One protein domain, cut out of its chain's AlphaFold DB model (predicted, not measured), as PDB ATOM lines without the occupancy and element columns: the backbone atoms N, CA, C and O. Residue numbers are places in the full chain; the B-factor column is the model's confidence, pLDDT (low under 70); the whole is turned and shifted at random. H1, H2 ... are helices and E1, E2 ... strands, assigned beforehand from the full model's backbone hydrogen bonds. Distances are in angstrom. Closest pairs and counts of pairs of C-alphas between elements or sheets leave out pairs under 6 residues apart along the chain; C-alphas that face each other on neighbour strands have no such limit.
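Overview. This is residues 16 to 126 of the 171 residues of an uncharacterized protein of Streptomyces halstedii (UniProt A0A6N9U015). Three short helices, H1, H2 and H3, and a small strand hairpin, E1 and E2, make a small body, and one very long helix, H4, runs past it, packing on H2 with residues 98 to 106. H2 lies near the middle; residues 114 to 125 of H4 stick out at one end of the long axis, and residues 72 to 77 of the loop between E1 and E2 stick out at the other. The printed part has 111 residues, with four named helices and two named strands in the order H1 H2 H3 E1 E2 H4; the two-stranded sheet, E1 - E2, is antiparallel and the class is mostly helix. The whole is loose, with a radius of gyration of the C-alphas of 16.4 A, and spans 63 by 29 by 25 A, the free ends making the length.

Arrangement. Look first at E1, residues 66 to 68, and E2, residues 81 to 83, an antiparallel hairpin with 144 degrees between their directions; N 66 and O 83 are 2.8 A apart and N 83 and O 66 are 3.0 A apart, within hydrogen-bond range. From E1 go to H2, residues 33 to 41: their closest C-alphas, Ile 35 and Phe 66, are 4.9 A apart. H3, residues 46 to 58, touches H2 with residues 49 to 53 alone, closest at the C-alphas of Val 36 and Ile 49, 6.1 A; this helical hairpin has a shallow tilt of 31 degrees, opposite ways. H1, residues 26 to 29, touches H3, closest at the C-alphas of Asn 29 and Cys 53, 5.4 A. H4, residues 92 to 125, touches H2 at a steep tilt of 61 degrees, opposite ways, closest at the C-alphas of Ala 37 and Ile 101, 5.5 A. H3 and H4 are apart. In H2, H3 and H4 every O i to N i+4 pair is within hydrogen-bond range; H1 is too short for one, and its one O i to N i+3 pair is not within range.

Along the chain. Find C-alpha 66 at (22.320, 3.645, 5.768), where E1 begins; it is 6.5 A long, and E2 is 5.8 A. Find C-alpha 26 at (7.281, 9.519, 3.162), where H1 begins, 5.0 A long. H2 measures 12.1 A and H3 18.5 A. H4 runs 49.5 A from C-alpha 92 at (33.761, 12.173, 0.012) to C-alpha 125 at (-14.108, 23.953, -4.507).

Size, cuts and confidence. The two C-alphas farthest apart, those of Phe 74 and Thr 126, are 63.2 A apart. The printed part has no cut; the link from E1 to E2, 12 residues, is long. Mean pLDDT of the printed part is 75.7, and residues 16 to 22, 68 to 81, 88 to 91 and 122 to 126 are under 70.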
ATOM      1  N   TRP A  16       6.882   2.205  -8.936       51.25
ATOM      2  CA  TRP A  16       6.299   0.871  -8.798       51.25
ATOM      3  C   TRP A  16       4.776   0.923  -8.954       51.25
ATOM      4  O   TRP A  16       4.177   1.976  -8.729       51.25
ATOM      5  N   ARG A  17       4.218  -0.211  -9.421       43.84
ATOM      6  CA  ARG A  17       2.822  -0.518  -9.818       43.84
ATOM      7  C   ARG A  17       1.918   0.700 -10.070       43.84
ATOM      8  O   ARG A  17       1.485   1.396  -9.157       43.84
ATOM      9  N   ASP A  18       1.581   0.895 -11.341       50.50
ATOM     10  CA  ASP A  18       0.523   1.798 -11.820       50.50
ATOM     11  C   ASP A  18       0.850   3.302 -11.813       50.50
ATOM     12  O   ASP A  18      -0.050   4.127 -11.967       50.50
ATOM     13  N   GLY A  19       2.122   3.687 -11.637       51.66
ATOM     14  CA  GLY A  19       2.545   5.098 -11.667       51.66
ATOM     15  C   GLY A  19       2.076   5.917 -10.455       51.66
ATOM     16  O   GLY A  19       2.025   7.146 -10.519       51.66
ATOM     17  N   LYS A  20       1.698   5.248  -9.354       50.81
ATOM     18  CA  LYS A  20       1.055   5.882  -8.186       50.81
ATOM     19  C   LYS A  20       1.936   5.985  -6.942       50.81
ATOM     20  O   LYS A  20       1.661   6.842  -6.103       50.81
ATOM     21  N   GLN A  21       2.960   5.145  -6.793       61.16
ATOM     22  CA  GLN A  21       3.812   5.131  -5.600       61.16
ATOM     23  C   GLN A  21       5.246   5.538  -5.934       61.16
ATOM     24  O   GLN A  21       5.887   4.958  -6.810       61.16
ATOM     25  N   HIS A  22       5.724   6.555  -5.216       69.81
ATOM     26  CA  HIS A  22       7.044   7.149  -5.388       69.81
ATOM     27  C   HIS A  22       7.942   6.759  -4.212       69.81
ATOM     28  O   HIS A  22       7.539   6.960  -3.070       69.81
ATOM     29  N   LEU A  23       9.180   6.298  -4.450       77.56
ATOM     30  CA  LEU A  23      10.146   6.095  -3.348       77.56
ATOM     31  C   LEU A  23      10.510   7.396  -2.620       77.56
ATOM     32  O   LEU A  23      11.081   7.337  -1.540       77.56
ATOM     33  N   ALA A  24      10.182   8.557  -3.191       77.44
ATOM     34  CA  ALA A  24      10.277   9.855  -2.530       77.44
ATOM     35  C   ALA A  24       9.082  10.155  -1.605       77.44
ATOM     36  O   ALA A  24       9.070  11.188  -0.956       77.44
ATOM     37  N   ASP A  25       8.046   9.313  -1.561       84.56
ATOM     38  CA  ASP A  25       6.891   9.522  -0.692       84.56
ATOM     39  C   ASP A  25       7.194   9.044   0.742       84.56
ATOM     40  O   ASP A  25       7.433   7.848   0.944       84.56
ATOM     41  N   PRO A  26       7.106   9.916   1.765       86.00
ATOM     42  CA  PRO A  26       7.281   9.519   3.162       86.00
ATOM     43  C   PRO A  26       6.280   8.468   3.645       86.00
ATOM     44  O   PRO A  26       6.564   7.751   4.604       86.00
ATOM     45  N   ALA A  27       5.119   8.342   2.994       86.69
ATOM     46  CA  ALA A  27       4.183   7.261   3.293       86.69
ATOM     47  C   ALA A  27       4.757   5.877   2.933       86.69
ATOM     48  O   ALA A  27       4.406   4.889   3.575       86.69
ATOM     49  N   VAL A  28       5.657   5.827   1.947       86.69
ATOM     50  CA  VAL A  28       6.311   4.615   1.443       86.69
ATOM     51  C   VAL A  28       7.640   4.376   2.160       86.69
ATOM     52  O   VAL A  28       7.872   3.295   2.683       86.69
ATOM     53  N   ASN A  29       8.507   5.390   2.221       88.75
ATOM     54  CA  ASN A  29       9.869   5.241   2.747       88.75
ATOM     55  C   ASN A  29      10.016   5.622   4.233       88.75
ATOM     56  O   ASN A  29      11.117   5.589   4.779       88.75
ATOM     57  N   HIS A  30       8.940   6.064   4.890       92.31
ATOM     58  CA  HIS A  30       8.929   6.497   6.294       92.31
ATOM     59  C   HIS A  30       9.938   7.607   6.653       92.31
ATOM     60  O   HIS A  30      10.349   7.725   7.811       92.31
ATOM     61  N   GLY A  31      10.347   8.422   5.683       91.75
ATOM     62  CA  GLY A  31      11.345   9.483   5.814       91.75
ATOM     63  C   GLY A  31      12.803   9.017   5.750       91.75
ATOM     64  O   GLY A  31      13.690   9.819   6.028       91.75
ATOM     65  N   TYR A  32      13.088   7.753   5.416       93.38
ATOM     66  CA  TYR A  32      14.457   7.219   5.338       93.38
ATOM     67  C   TYR A  32      15.122   7.498   3.980       93.38
ATOM     68  O   TYR A  32      15.525   6.584   3.262       93.38
ATOM     69  N   HIS A  33      15.266   8.774   3.610       92.25
ATOM     70  CA  HIS A  33      15.860   9.154   2.319       92.25
ATOM     71  C   HIS A  33      17.311   8.704   2.141       92.25
ATOM     72  O   HIS A  33      17.696   8.414   1.016       92.25
ATOM     73  N   HIS A  34      18.094   8.585   3.214       91.31
ATOM     74  CA  HIS A  34      19.473   8.093   3.136       91.31
ATOM     75  C   HIS A  34      19.537   6.606   2.760       91.31
ATOM     76  O   HIS A  34      20.345   6.224   1.915       91.31
ATOM     77  N   ILE A  35      18.617   5.787   3.287       90.38
ATOM     78  CA  ILE A  35      18.448   4.386   2.872       90.38
ATOM     79  C   ILE A  35      18.038   4.327   1.398       90.38
ATOM     80  O   ILE A  35      18.658   3.609   0.616       90.38
ATOM     81  N   VAL A  36      17.039   5.120   0.995       89.31
ATOM     82  CA  VAL A  36      16.586   5.171  -0.405       89.31
ATOM     83  C   VAL A  36      17.727   5.578  -1.343       89.31
ATOM     84  O   VAL A  36      17.980   4.885  -2.324       89.31
ATOM     85  N   ALA A  37      18.439   6.663  -1.038       87.38
ATOM     86  CA  ALA A  37      19.523   7.191  -1.862       87.38
ATOM     87  C   ALA A  37      20.671   6.190  -2.029       87.38
ATOM     88  O   ALA A  37      21.150   5.972  -3.140       87.38
ATOM     89  N   TRP A  38      21.070   5.541  -0.937       85.25
ATOM     90  CA  TRP A  38      22.111   4.522  -0.953       85.25
ATOM     91  C   TRP A  38      21.737   3.325  -1.819       85.25
ATOM     92  O   TRP A  38      22.518   2.886  -2.658       85.25
ATOM     93  N   HIS A  39      20.513   2.827  -1.683       82.56
ATOM     94  CA  HIS A  39      20.081   1.674  -2.458       82.56
ATOM     95  C   HIS A  39      19.761   1.993  -3.924       82.56
ATOM     96  O   HIS A  39      19.941   1.117  -4.768       82.56
ATOM     97  N   ILE A  40      19.367   3.231  -4.250       81.31
ATOM     98  CA  ILE A  40      19.336   3.721  -5.640       81.31
ATOM     99  C   ILE A  40      20.746   3.681  -6.229       81.31
ATOM    100  O   ILE A  40      20.940   3.140  -7.315       81.31
ATOM    101  N   LEU A  41      21.744   4.192  -5.500       79.19
ATOM    102  CA  LEU A  41      23.134   4.176  -5.954       79.19
ATOM    103  C   LEU A  41      23.650   2.747  -6.193       79.19
ATOM    104  O   LEU A  41      24.374   2.509  -7.156       79.19
ATOM    105  N   LEU A  42      23.235   1.790  -5.357       75.69
ATOM    106  CA  LEU A  42      23.548   0.367  -5.519       75.69
ATOM    107  C   LEU A  42      22.717  -0.346  -6.604       75.69
ATOM    108  O   LEU A  42      22.929  -1.534  -6.838       75.69
ATOM    109  N   GLY A  43      21.756   0.326  -7.245       72.75
ATOM    110  CA  GLY A  43      20.876  -0.278  -8.252       72.75
ATOM    111  C   GLY A  43      19.896  -1.312  -7.684       72.75
ATOM    112  O   GLY A  43      19.490  -2.237  -8.386       72.75
ATOM    113  N   SER A  44      19.525  -1.187  -6.408       75.75
ATOM    114  CA  SER A  44      18.596  -2.105  -5.742       75.75
ATOM    115  C   SER A  44      17.163  -1.956  -6.268       75.75
ATOM    116  O   SER A  44      16.742  -0.894  -6.727       75.75
ATOM    117  N   HIS A  45      16.366  -3.015  -6.144       75.06
ATOM    118  CA  HIS A  45      14.954  -2.979  -6.524       75.06
ATOM    119  C   HIS A  45      14.091  -2.184  -5.533       75.06
ATOM    120  O   HIS A  45      14.289  -2.262  -4.323       75.06
ATOM    121  N   ALA A  46      13.058  -1.500  -6.037       77.19
ATOM    122  CA  ALA A  46      12.167  -0.664  -5.228       77.19
ATOM    123  C   ALA A  46      11.510  -1.404  -4.048       77.19
ATOM    124  O   ALA A  46      11.456  -0.847  -2.957       77.19
ATOM    125  N   TYR A  47      11.055  -2.652  -4.232       77.94
ATOM    126  CA  TYR A  47      10.452  -3.438  -3.144       77.94
ATOM    127  C   TYR A  47      11.437  -3.640  -1.983       77.94
ATOM    128  O   TYR A  47      11.099  -3.393  -0.833       77.94
ATOM    129  N   TYR A  48      12.690  -3.967  -2.301       80.00
ATOM    130  CA  TYR A  48      13.736  -4.184  -1.309       80.00
ATOM    131  C   TYR A  48      14.074  -2.886  -0.561       80.00
ATOM    132  O   TYR A  48      14.267  -2.892   0.650       80.00
ATOM    133  N   ILE A  49      14.070  -1.745  -1.255       84.06
ATOM    134  CA  ILE A  49      14.265  -0.426  -0.629       84.06
ATOM    135  C   ILE A  49      13.157  -0.129   0.389       84.06
ATOM    136  O   ILE A  49      13.439   0.371   1.482       84.06
ATOM    137  N   ILE A  50      11.906  -0.430   0.037       84.88
ATOM    138  CA  ILE A  50      10.743  -0.239   0.914       84.88
ATOM    139  C   ILE A  50      10.868  -1.123   2.152       84.88
ATOM    140  O   ILE A  50      10.727  -0.618   3.267       84.88
ATOM    141  N   ASP A  51      11.208  -2.399   1.966       85.50
ATOM    142  CA  ASP A  51      11.408  -3.338   3.068       85.50
ATOM    143  C   ASP A  51      12.494  -2.830   4.026       85.50
ATOM    144  O   ASP A  51      12.268  -2.753   5.233       85.50
ATOM    145  N   ARG A  52      13.631  -2.339   3.509       86.00
ATOM    146  CA  ARG A  52      14.686  -1.744   4.349       86.00
ATOM    147  C   ARG A  52      14.227  -0.499   5.104       86.00
ATOM    148  O   ARG A  52      14.582  -0.324   6.270       86.00
ATOM    149  N   CYS A  53      13.406   0.353   4.494       89.38
ATOM    150  CA  CYS A  53      12.831   1.510   5.182       89.38
ATOM    151  C   CYS A  53      11.853   1.097   6.298       89.38
ATOM    152  O   CYS A  53      11.832   1.713   7.368       89.38
ATOM    153  N   ALA A  54      11.043   0.061   6.067       89.38
ATOM    154  CA  ALA A  54      10.119  -0.490   7.058       89.38
ATOM    155  C   ALA A  54      10.865  -1.153   8.229       89.38
ATOM    156  O   ALA A  54      10.506  -0.954   9.395       89.38
ATOM    157  N   GLU A  55      11.949  -1.870   7.943       88.12
ATOM    158  CA  GLU A  55      12.835  -2.442   8.957       88.12
ATOM    159  C   GLU A  55      13.505  -1.356   9.803       88.12
ATOM    160  O   GLU A  55      13.472  -1.434  11.031       88.12
ATOM    161  N   ALA A  56      14.035  -0.302   9.175       89.06
ATOM    162  CA  ALA A  56      14.649   0.825   9.877       89.06
ATOM    163  C   ALA A  56      13.655   1.525  10.810       89.06
ATOM    164  O   ALA A  56      13.989   1.856  11.951       89.06
ATOM    165  N   LYS A  57      12.408   1.699  10.351       92.25
ATOM    166  CA  LYS A  57      11.312   2.221  11.173       92.25
ATOM    167  C   LYS A  57      11.053   1.333  12.385       92.25
ATOM    168  O   LYS A  57      10.934   1.847  13.493       92.25
ATOM    169  N   THR A  58      10.958   0.023  12.169       89.75
ATOM    170  CA  THR A  58      10.680  -0.963  13.226       89.75
ATOM    171  C   THR A  58      11.800  -0.996  14.262       89.75
ATOM    172  O   THR A  58      11.532  -1.072  15.456       89.75
ATOM    173  N   ALA A  59      13.049  -0.855  13.817       87.00
ATOM    174  CA  ALA A  59      14.219  -0.776  14.683       87.00
ATOM    175  C   ALA A  59      14.380   0.582  15.395       87.00
ATOM    176  O   ALA A  59      15.301   0.739  16.193       87.00
ATOM    177  N   GLY A  60      13.542   1.583  15.094       88.88
ATOM    178  CA  GLY A  60      13.692   2.937  15.633       88.88
ATOM    179  C   GLY A  60      14.976   3.637  15.172       88.88
ATOM    180  O   GLY A  60      15.483   4.513  15.869       88.88
ATOM    181  N   ALA A  61      15.519   3.255  14.013       89.00
ATOM    182  CA  ALA A  61      16.774   3.797  13.514       89.00
ATOM    183  C   ALA A  61      16.643   5.287  13.141       89.00
ATOM    184  O   ALA A  61      15.570   5.752  12.728       89.00
ATOM    185  N   GLN A  62      17.746   6.033  13.253       90.62
ATOM    186  CA  GLN A  62      17.805   7.447  12.869       90.62
ATOM    187  C   GLN A  62      17.604   7.628  11.352       90.62
ATOM    188  O   GLN A  62      17.823   6.709  10.572       90.62
ATOM    189  N   LYS A  63      17.147   8.805  10.904       91.94
ATOM    190  CA  LYS A  63      16.788   9.046   9.486       91.94
ATOM    191  C   LYS A  63      17.988   9.284   8.560       91.94
ATOM    192  O   LYS A  63      17.828   9.254   7.339       91.94
ATOM    193  N   ASP A  64      19.160   9.529   9.136       89.69
ATOM    194  CA  ASP A  64      20.447   9.735   8.463       89.69
ATOM    195  C   ASP A  64      21.298   8.457   8.386       89.69
ATOM    196  O   ASP A  64      22.481   8.515   8.054       89.69
ATOM    197  N   VAL A  65      20.707   7.295   8.685       87.44
ATOM    198  CA  VAL A  65      21.396   6.005   8.583       87.44
ATOM    199  C   VAL A  65      21.279   5.395   7.190       87.44
ATOM    200  O   VAL A  65      20.325   5.617   6.443       87.44
ATOM    201  N   PHE A  66      22.239   4.531   6.911       84.00
ATOM    202  CA  PHE A  66      22.320   3.645   5.768       84.00
ATOM    203  C   PHE A  66      22.100   2.208   6.231       84.00
ATOM    204  O   PHE A  66      22.500   1.835   7.338       84.00
ATOM    205  N   SER A  67      21.475   1.401   5.377       77.25
ATOM    206  CA  SER A  67      21.333  -0.035   5.605       77.25
ATOM    207  C   SER A  67      22.507  -0.768   4.967       77.25
ATOM    208  O   SER A  67      22.776  -0.588   3.778       77.25
ATOM    209  N   PHE A  68      23.188  -1.607   5.745       68.38
ATOM    210  CA  PHE A  68      24.228  -2.504   5.253       68.38
ATOM    211  C   PHE A  68      23.908  -3.950   5.604       68.38
ATOM    212  O   PHE A  68      23.838  -4.317   6.780       68.38
ATOM    213  N   ASP A  69      23.828  -4.776   4.564       60.66
ATOM    214  CA  ASP A  69      23.943  -6.219   4.698       60.66
ATOM    215  C   ASP A  69      25.433  -6.553   4.719       60.66
ATOM    216  O   ASP A  69      26.053  -6.801   3.685       60.66
ATOM    217  N   THR A  70      26.054  -6.549   5.897       50.06
ATOM    218  CA  THR A  70      27.261  -7.361   6.050       50.06
ATOM    219  C   THR A  70      26.795  -8.806   6.064       50.06
ATOM    220  O   THR A  70      26.441  -9.335   7.114       50.06
ATOM    221  N   ILE A  71      26.754  -9.437   4.889       43.97
ATOM    222  CA  ILE A  71      26.776 -10.895   4.824       43.97
ATOM    223  C   ILE A  71      28.156 -11.285   5.345       43.97
ATOM    224  O   ILE A  71      29.117 -11.369   4.577       43.97
ATOM    225  N   ASP A  72      28.280 -11.481   6.655       39.97
ATOM    226  CA  ASP A  72      29.373 -12.290   7.153       39.97
ATOM    227  C   ASP A  72      29.088 -13.715   6.671       39.97
ATOM    228  O   ASP A  72      28.232 -14.427   7.197       39.97
ATOM    229  N   ARG A  73      29.746 -14.108   5.573       40.06
ATOM    230  CA  ARG A  73      29.540 -15.411   4.922       40.06
ATOM    231  C   ARG A  73      29.889 -16.587   5.841       40.06
ATOM    232  O   ARG A  73      29.594 -17.723   5.479       40.06
ATOM    233  N   PHE A  74      30.507 -16.328   6.993       43.31
ATOM    234  CA  PHE A  74      30.955 -17.344   7.938       43.31
ATOM    235  C   PHE A  74      30.083 -17.430   9.194       43.31
ATOM    236  O   PHE A  74      30.065 -18.480   9.835       43.31
ATOM    237  N   THR A  75      29.313 -16.387   9.521       43.50
ATOM    238  CA  THR A  75      28.334 -16.414  10.616       43.50
ATOM    239  C   THR A  75      27.054 -15.674  10.212       43.50
ATOM    240  O   THR A  75      27.028 -14.446  10.190       43.50
ATOM    241  N   PRO A  76      25.951 -16.386   9.911       41.53
ATOM    242  CA  PRO A  76      24.684 -15.776   9.520       41.53
ATOM    243  C   PRO A  76      23.930 -15.253  10.751       41.53
ATOM    244  O   PRO A  76      22.756 -15.542  10.960       41.53
ATOM    245  N   THR A  77      24.600 -14.493  11.609       43.25
ATOM    246  CA  THR A  77      23.912 -13.566  12.501       43.25
ATOM    247  C   THR A  77      23.768 -12.275  11.721       43.25
ATOM    248  O   THR A  77      24.725 -11.512  11.606       43.25
ATOM    249  N   GLU A  78      22.589 -12.059  11.130       44.59
ATOM    250  CA  GLU A  78      22.209 -10.783  10.518       44.59
ATOM    251  C   GLU A  78      22.248  -9.670  11.576       44.59
ATOM    252  O   GLU A  78      21.229  -9.246  12.120       44.59
ATOM    253  N   HIS A  79      23.430  -9.148  11.880       50.19
ATOM    254  CA  HIS A  79      23.536  -7.854  12.526       50.19
ATOM    255  C   HIS A  79      23.324  -6.808  11.439       50.19
ATOM    256  O   HIS A  79      24.272  -6.253  10.885       50.19
ATOM    257  N   LYS A  80      22.046  -6.575  11.106       60.22
ATOM    258  CA  LYS A  80      21.623  -5.437  10.285       60.22
ATOM    259  C   LYS A  80      22.216  -4.188  10.927       60.22
ATOM    260  O   LYS A  80      21.830  -3.806  12.032       60.22
ATOM    261  N   SER A  81      23.224  -3.612  10.282       69.06
ATOM    262  CA  SER A  81      23.970  -2.495  10.847       69.06
ATOM    263  C   SER A  81      23.455  -1.204  10.228       69.06
ATOM    264  O   SER A  81      23.691  -0.911   9.058       69.06
ATOM    265  N   TRP A  82      22.708  -0.439  11.027       82.56
ATOM    266  CA  TRP A  82      22.350   0.938  10.705       82.56
ATOM    267  C   TRP A  82      23.592   1.791  10.897       82.56
ATOM    268  O   TRP A  82      24.045   2.002  12.023       82.56
ATOM    269  N   LYS A  83      24.182   2.235   9.795       80.12
ATOM    270  CA  LYS A  83      25.447   2.967   9.820       80.12
ATOM    271  C   LYS A  83      25.225   4.415   9.448       80.12
ATOM    272  O   LYS A  83      24.445   4.704   8.551       80.12
ATOM    273  N   ARG A  84      25.915   5.327  10.122       82.62
ATOM    274  CA  ARG A  84      25.972   6.740   9.738       82.62
ATOM    275  C   ARG A  84      27.169   6.971   8.824       82.62
ATOM    276  O   ARG A  84      28.083   6.144   8.779       82.62
ATOM    277  N   TRP A  85      27.157   8.066   8.063       76.25
ATOM    278  CA  TRP A  85      28.188   8.282   7.045       76.25
ATOM    279  C   TRP A  85      29.608   8.353   7.625       76.25
ATOM    280  O   TRP A  85      30.557   7.866   7.023       76.25
ATOM    281  N   ASP A  86      29.741   8.936   8.815       75.06
ATOM    282  CA  ASP A  86      30.988   9.051   9.584       75.06
ATOM    283  C   ASP A  86      31.673   7.703   9.861       75.06
ATOM    284  O   ASP A  86      32.874   7.664  10.123       75.06
ATOM    285  N   THR A  87      30.941   6.593   9.749       72.75
ATOM    286  CA  THR A  87      31.497   5.241   9.859       72.75
ATOM    287  C   THR A  87      32.154   4.729   8.568       72.75
ATOM    288  O   THR A  87      32.852   3.713   8.613       72.75
ATOM    289  N   PHE A  88      31.976   5.406   7.426       67.69
ATOM    290  CA  PHE A  88      32.640   5.078   6.161       67.69
ATOM    291  C   PHE A  88      33.910   5.920   5.995       67.69
ATOM    292  O   PHE A  88      33.854   7.133   5.802       67.69
ATOM    293  N   GLY A  89      35.081   5.283   6.028       58.28
ATOM    294  CA  GLY A  89      36.341   5.957   5.705       58.28
ATOM    295  C   GLY A  89      36.453   6.293   4.209       58.28
ATOM    296  O   GLY A  89      36.083   5.477   3.371       58.28
ATOM    297  N   GLY A  90      36.996   7.472   3.872       54.97
ATOM    298  CA  GLY A  90      37.585   7.770   2.552       54.97
ATOM    299  C   GLY A  90      36.637   7.886   1.347       54.97
ATOM    300  O   GLY A  90      37.004   7.458   0.257       54.97
ATOM    301  N   THR A  91      35.433   8.446   1.501       64.44
ATOM    302  CA  THR A  91      34.369   8.372   0.473       64.44
ATOM    303  C   THR A  91      33.683   9.707   0.142       64.44
ATOM    304  O   THR A  91      32.509   9.723  -0.221       64.44
ATOM    305  N   ASP A  92      34.382  10.844   0.197       73.31
ATOM    306  CA  ASP A  92      33.761  12.173   0.012       73.31
ATOM    307  C   ASP A  92      32.994  12.336  -1.314       73.31
ATOM    308  O   ASP A  92      31.934  12.962  -1.350       73.31
ATOM    309  N   GLN A  93      33.465  11.718  -2.402       76.00
ATOM    310  CA  GLN A  93      32.762  11.752  -3.688       76.00
ATOM    311  C   GLN A  93      31.461  10.933  -3.670       76.00
ATOM    312  O   GLN A  93      30.437  11.386  -4.178       76.00
ATOM    313  N   VAL A  94      31.477   9.744  -3.059       76.00
ATOM    314  CA  VAL A  94      30.272   8.913  -2.906       76.00
ATOM    315  C   VAL A  94      29.280   9.620  -1.986       76.00
ATOM    316  O   VAL A  94      28.085   9.643  -2.276       76.00
ATOM    317  N   ARG A  95      29.782  10.286  -0.938       81.44
ATOM    318  CA  ARG A  95      28.976  11.116  -0.040       81.44
ATOM    319  C   ARG A  95      28.246  12.194  -0.816       81.44
ATOM    320  O   ARG A  95      27.037  12.317  -0.694       81.44
ATOM    321  N   ALA A  96      28.973  12.944  -1.640       83.75
ATOM    322  CA  ALA A  96      28.398  14.024  -2.429       83.75
ATOM    323  C   ALA A  96      27.278  13.529  -3.360       83.75
ATOM    324  O   ALA A  96      26.246  14.185  -3.472       83.75
ATOM    325  N   ILE A  97      27.445  12.353  -3.978       82.81
ATOM    326  CA  ILE A  97      26.410  11.742  -4.826       82.81
ATOM    327  C   ILE A  97      25.180  11.359  -3.996       82.81
ATOM    328  O   ILE A  97      24.055  11.683  -4.370       82.81
ATOM    329  N   VAL A  98      25.378  10.701  -2.854       83.81
ATOM    330  CA  VAL A  98      24.279  10.293  -1.968       83.81
ATOM    331  C   VAL A  98      23.509  11.509  -1.451       83.81
ATOM    332  O   VAL A  98      22.285  11.538  -1.548       83.81
ATOM    333  N   GLU A  99      24.206  12.536  -0.972       88.88
ATOM    334  CA  GLU A  99      23.601  13.783  -0.483       88.88
ATOM    335  C   GLU A  99      22.853  14.536  -1.593       88.88
ATOM    336  O   GLU A  99      21.792  15.131  -1.360       88.88
ATOM    337  N   HIS A 100      23.356  14.470  -2.829       87.00
ATOM    338  CA  HIS A 100      22.646  14.997  -3.988       87.00
ATOM    339  C   HIS A 100      21.314  14.265  -4.200       87.00
ATOM    340  O   HIS A 100      20.268  14.912  -4.268       87.00
ATOM    341  N   ILE A 101      21.318  12.927  -4.198       86.06
ATOM    342  CA  ILE A 101      20.093  12.122  -4.337       86.06
ATOM    343  C   ILE A 101      19.117  12.407  -3.181       86.06
ATOM    344  O   ILE A 101      17.923  12.598  -3.415       86.06
ATOM    345  N   VAL A 102      19.599  12.507  -1.936       90.06
ATOM    346  CA  VAL A 102      18.771  12.875  -0.770       90.06
ATOM    347  C   VAL A 102      18.117  14.244  -0.963       90.06
ATOM    348  O   VAL A 102      16.928  14.417  -0.680       90.06
ATOM    349  N   THR A 103      18.861  15.219  -1.485       90.44
ATOM    350  CA  THR A 103      18.335  16.555  -1.796       90.44
ATOM    351  C   THR A 103      17.218  16.486  -2.838       90.44
ATOM    352  O   THR A 103      16.175  17.128  -2.669       90.44
ATOM    353  N   GLU A 104      17.381  15.674  -3.883       85.69
ATOM    354  CA  GLU A 104      16.344  15.475  -4.897       85.69
ATOM    355  C   GLU A 104      15.091  14.787  -4.337       85.69
ATOM    356  O   GLU A 104      13.975  15.248  -4.598       85.69
ATOM    357  N   LEU A 105      15.255  13.751  -3.507       87.06
ATOM    358  CA  LEU A 105      14.151  13.064  -2.825       87.06
ATOM    359  C   LEU A 105      13.371  14.020  -1.909       87.06
ATOM    360  O   LEU A 105      12.137  14.035  -1.924       87.06
ATOM    361  N   ASN A 106      14.075  14.874  -1.161       90.06
ATOM    362  CA  ASN A 106      13.466  15.904  -0.316       90.06
ATOM    363  C   ASN A 106      12.686  16.940  -1.136       90.06
ATOM    364  O   ASN A 106      11.580  17.335  -0.757       90.06
ATOM    365  N   ARG A 107      13.236  17.389  -2.272       86.06
ATOM    366  CA  ARG A 107      12.522  18.276  -3.203       86.06
ATOM    367  C   ARG A 107      11.221  17.617  -3.664       86.06
ATOM    368  O   ARG A 107      10.160  18.203  -3.488       86.06
ATOM    369  N   HIS A 108      11.284  16.375  -4.126       83.00
ATOM    370  CA  HIS A 108      10.103  15.669  -4.615       83.00
ATOM    371  C   HIS A 108       9.078  15.320  -3.545       83.00
ATOM    372  O   HIS A 108       7.882  15.360  -3.821       83.00
ATOM    373  N   THR A 109       9.507  15.063  -2.312       85.94
ATOM    374  CA  THR A 109       8.590  14.954  -1.170       85.94
ATOM    375  C   THR A 109       7.722  16.210  -1.048       85.94
ATOM    376  O   THR A 109       6.504  16.117  -0.888       85.94
ATOM    377  N   ARG A 110       8.342  17.394  -1.153       86.94
ATOM    378  CA  ARG A 110       7.631  18.679  -1.078       86.94
ATOM    379  C   ARG A 110       6.706  18.879  -2.274       86.94
ATOM    380  O   ARG A 110       5.551  19.252  -2.074       86.94
ATOM    381  N   ASP A 111       7.171  18.568  -3.481       81.44
ATOM    382  CA  ASP A 111       6.371  18.691  -4.705       81.44
ATOM    383  C   ASP A 111       5.132  17.779  -4.658       81.44
ATOM    384  O   ASP A 111       4.014  18.211  -4.951       81.44
ATOM    385  N   LEU A 112       5.296  16.532  -4.201       78.06
ATOM    386  CA  LEU A 112       4.198  15.583  -4.002       78.06
ATOM    387  C   LEU A 112       3.207  16.068  -2.940       78.06
ATOM    388  O   LEU A 112       1.993  15.953  -3.129       78.06
ATOM    389  N   ALA A 113       3.696  16.626  -1.829       84.25
ATOM    390  CA  ALA A 113       2.841  17.192  -0.791       84.25
ATOM    391  C   ALA A 113       2.024  18.385  -1.317       84.25
ATOM    392  O   ALA A 113       0.811  18.445  -1.093       84.25
ATOM    393  N   ALA A 114       2.657  19.290  -2.070       80.88
ATOM    394  CA  ALA A 114       1.997  20.433  -2.696       80.88
ATOM    395  C   ALA A 114       0.936  19.989  -3.716       80.88
ATOM    396  O   ALA A 114      -0.198  20.468  -3.671       80.88
ATOM    397  N   HIS A 115       1.259  19.015  -4.571       78.19
ATOM    398  CA  HIS A 115       0.316  18.443  -5.533       78.19
ATOM    399  C   HIS A 115      -0.910  17.829  -4.836       78.19
ATOM    400  O   HIS A 115      -2.052  18.124  -5.192       78.19
ATOM    401  N   ARG A 116      -0.700  17.030  -3.780       79.81
ATOM    402  CA  ARG A 116      -1.790  16.445  -2.978       79.81
ATOM    403  C   ARG A 116      -2.661  17.515  -2.320       79.81
ATOM    404  O   ARG A 116      -3.880  17.365  -2.279       79.81
ATOM    405  N   ALA A 117      -2.060  18.590  -1.813       83.12
ATOM    406  CA  ALA A 117      -2.797  19.706  -1.226       83.12
ATOM    407  C   ALA A 117      -3.641  20.453  -2.272       83.12
ATOM    408  O   ALA A 117      -4.806  20.757  -2.012       83.12
ATOM    409  N   ALA A 118      -3.087  20.695  -3.463       77.12
ATOM    410  CA  ALA A 118      -3.805  21.312  -4.576       77.12
ATOM    411  C   ALA A 118      -5.000  20.455  -5.023       77.12
ATOM    412  O   ALA A 118      -6.106  20.974  -5.157       77.12
ATOM    413  N   MET A 119      -4.816  19.135  -5.148       76.00
ATOM    414  CA  MET A 119      -5.911  18.215  -5.470       76.00
ATOM    415  C   MET A 119      -7.027  18.236  -4.421       76.00
ATOM    416  O   MET A 119      -8.198  18.298  -4.781       76.00
ATOM    417  N   LYS A 120      -6.690  18.239  -3.125       78.19
ATOM    418  CA  LYS A 120      -7.696  18.338  -2.052       78.19
ATOM    419  C   LYS A 120      -8.496  19.642  -2.130       78.19
ATOM    420  O   LYS A 120      -9.711  19.615  -1.970       78.19
ATOM    421  N   LYS A 121      -7.833  20.771  -2.405       74.62
ATOM    422  CA  LYS A 121      -8.502  22.071  -2.580       74.62
ATOM    423  C   LYS A 121      -9.410  22.092  -3.808       74.62
ATOM    424  O   LYS A 121     -10.510  22.623  -3.705       74.62
ATOM    425  N   ALA A 122      -8.970  21.504  -4.921       68.75
ATOM    426  CA  ALA A 122      -9.761  21.402  -6.144       68.75
ATOM    427  C   ALA A 122     -11.039  20.578  -5.925       68.75
ATOM    428  O   ALA A 122     -12.107  21.009  -6.337       68.75
ATOM    429  N   VAL A 123     -10.949  19.457  -5.197       65.12
ATOM    430  CA  VAL A 123     -12.122  18.645  -4.822       65.12
ATOM    431  C   VAL A 123     -13.074  19.415  -3.896       65.12
ATOM    432  O   VAL A 123     -14.285  19.291  -4.034       65.12
ATOM    433  N   ALA A 124     -12.546  20.238  -2.984       63.47
ATOM    434  CA  ALA A 124     -13.348  21.031  -2.048       63.47
ATOM    435  C   ALA A 124     -14.016  22.281  -2.663       63.47
ATOM    436  O   ALA A 124     -14.956  22.795  -2.068       63.47
ATOM    437  N   HIS A 125     -13.532  22.787  -3.806       51.28
ATOM    438  CA  HIS A 125     -14.108  23.953  -4.507       51.28
ATOM    439  C   HIS A 125     -15.093  23.572  -5.623       51.28
ATOM    440  O   HIS A 125     -15.711  24.452  -6.217       51.28
ATOM    441  N   THR A 126     -15.258  22.282  -5.916       48.31
ATOM    442  CA  THR A 126     -16.419  21.785  -6.663       48.31
ATOM    443  C   THR A 126     -17.614  21.705  -5.714       48.31
ATOM    444  O   THR A 126     -17.586  20.905  -4.781       48.31
TER     445      THR A 126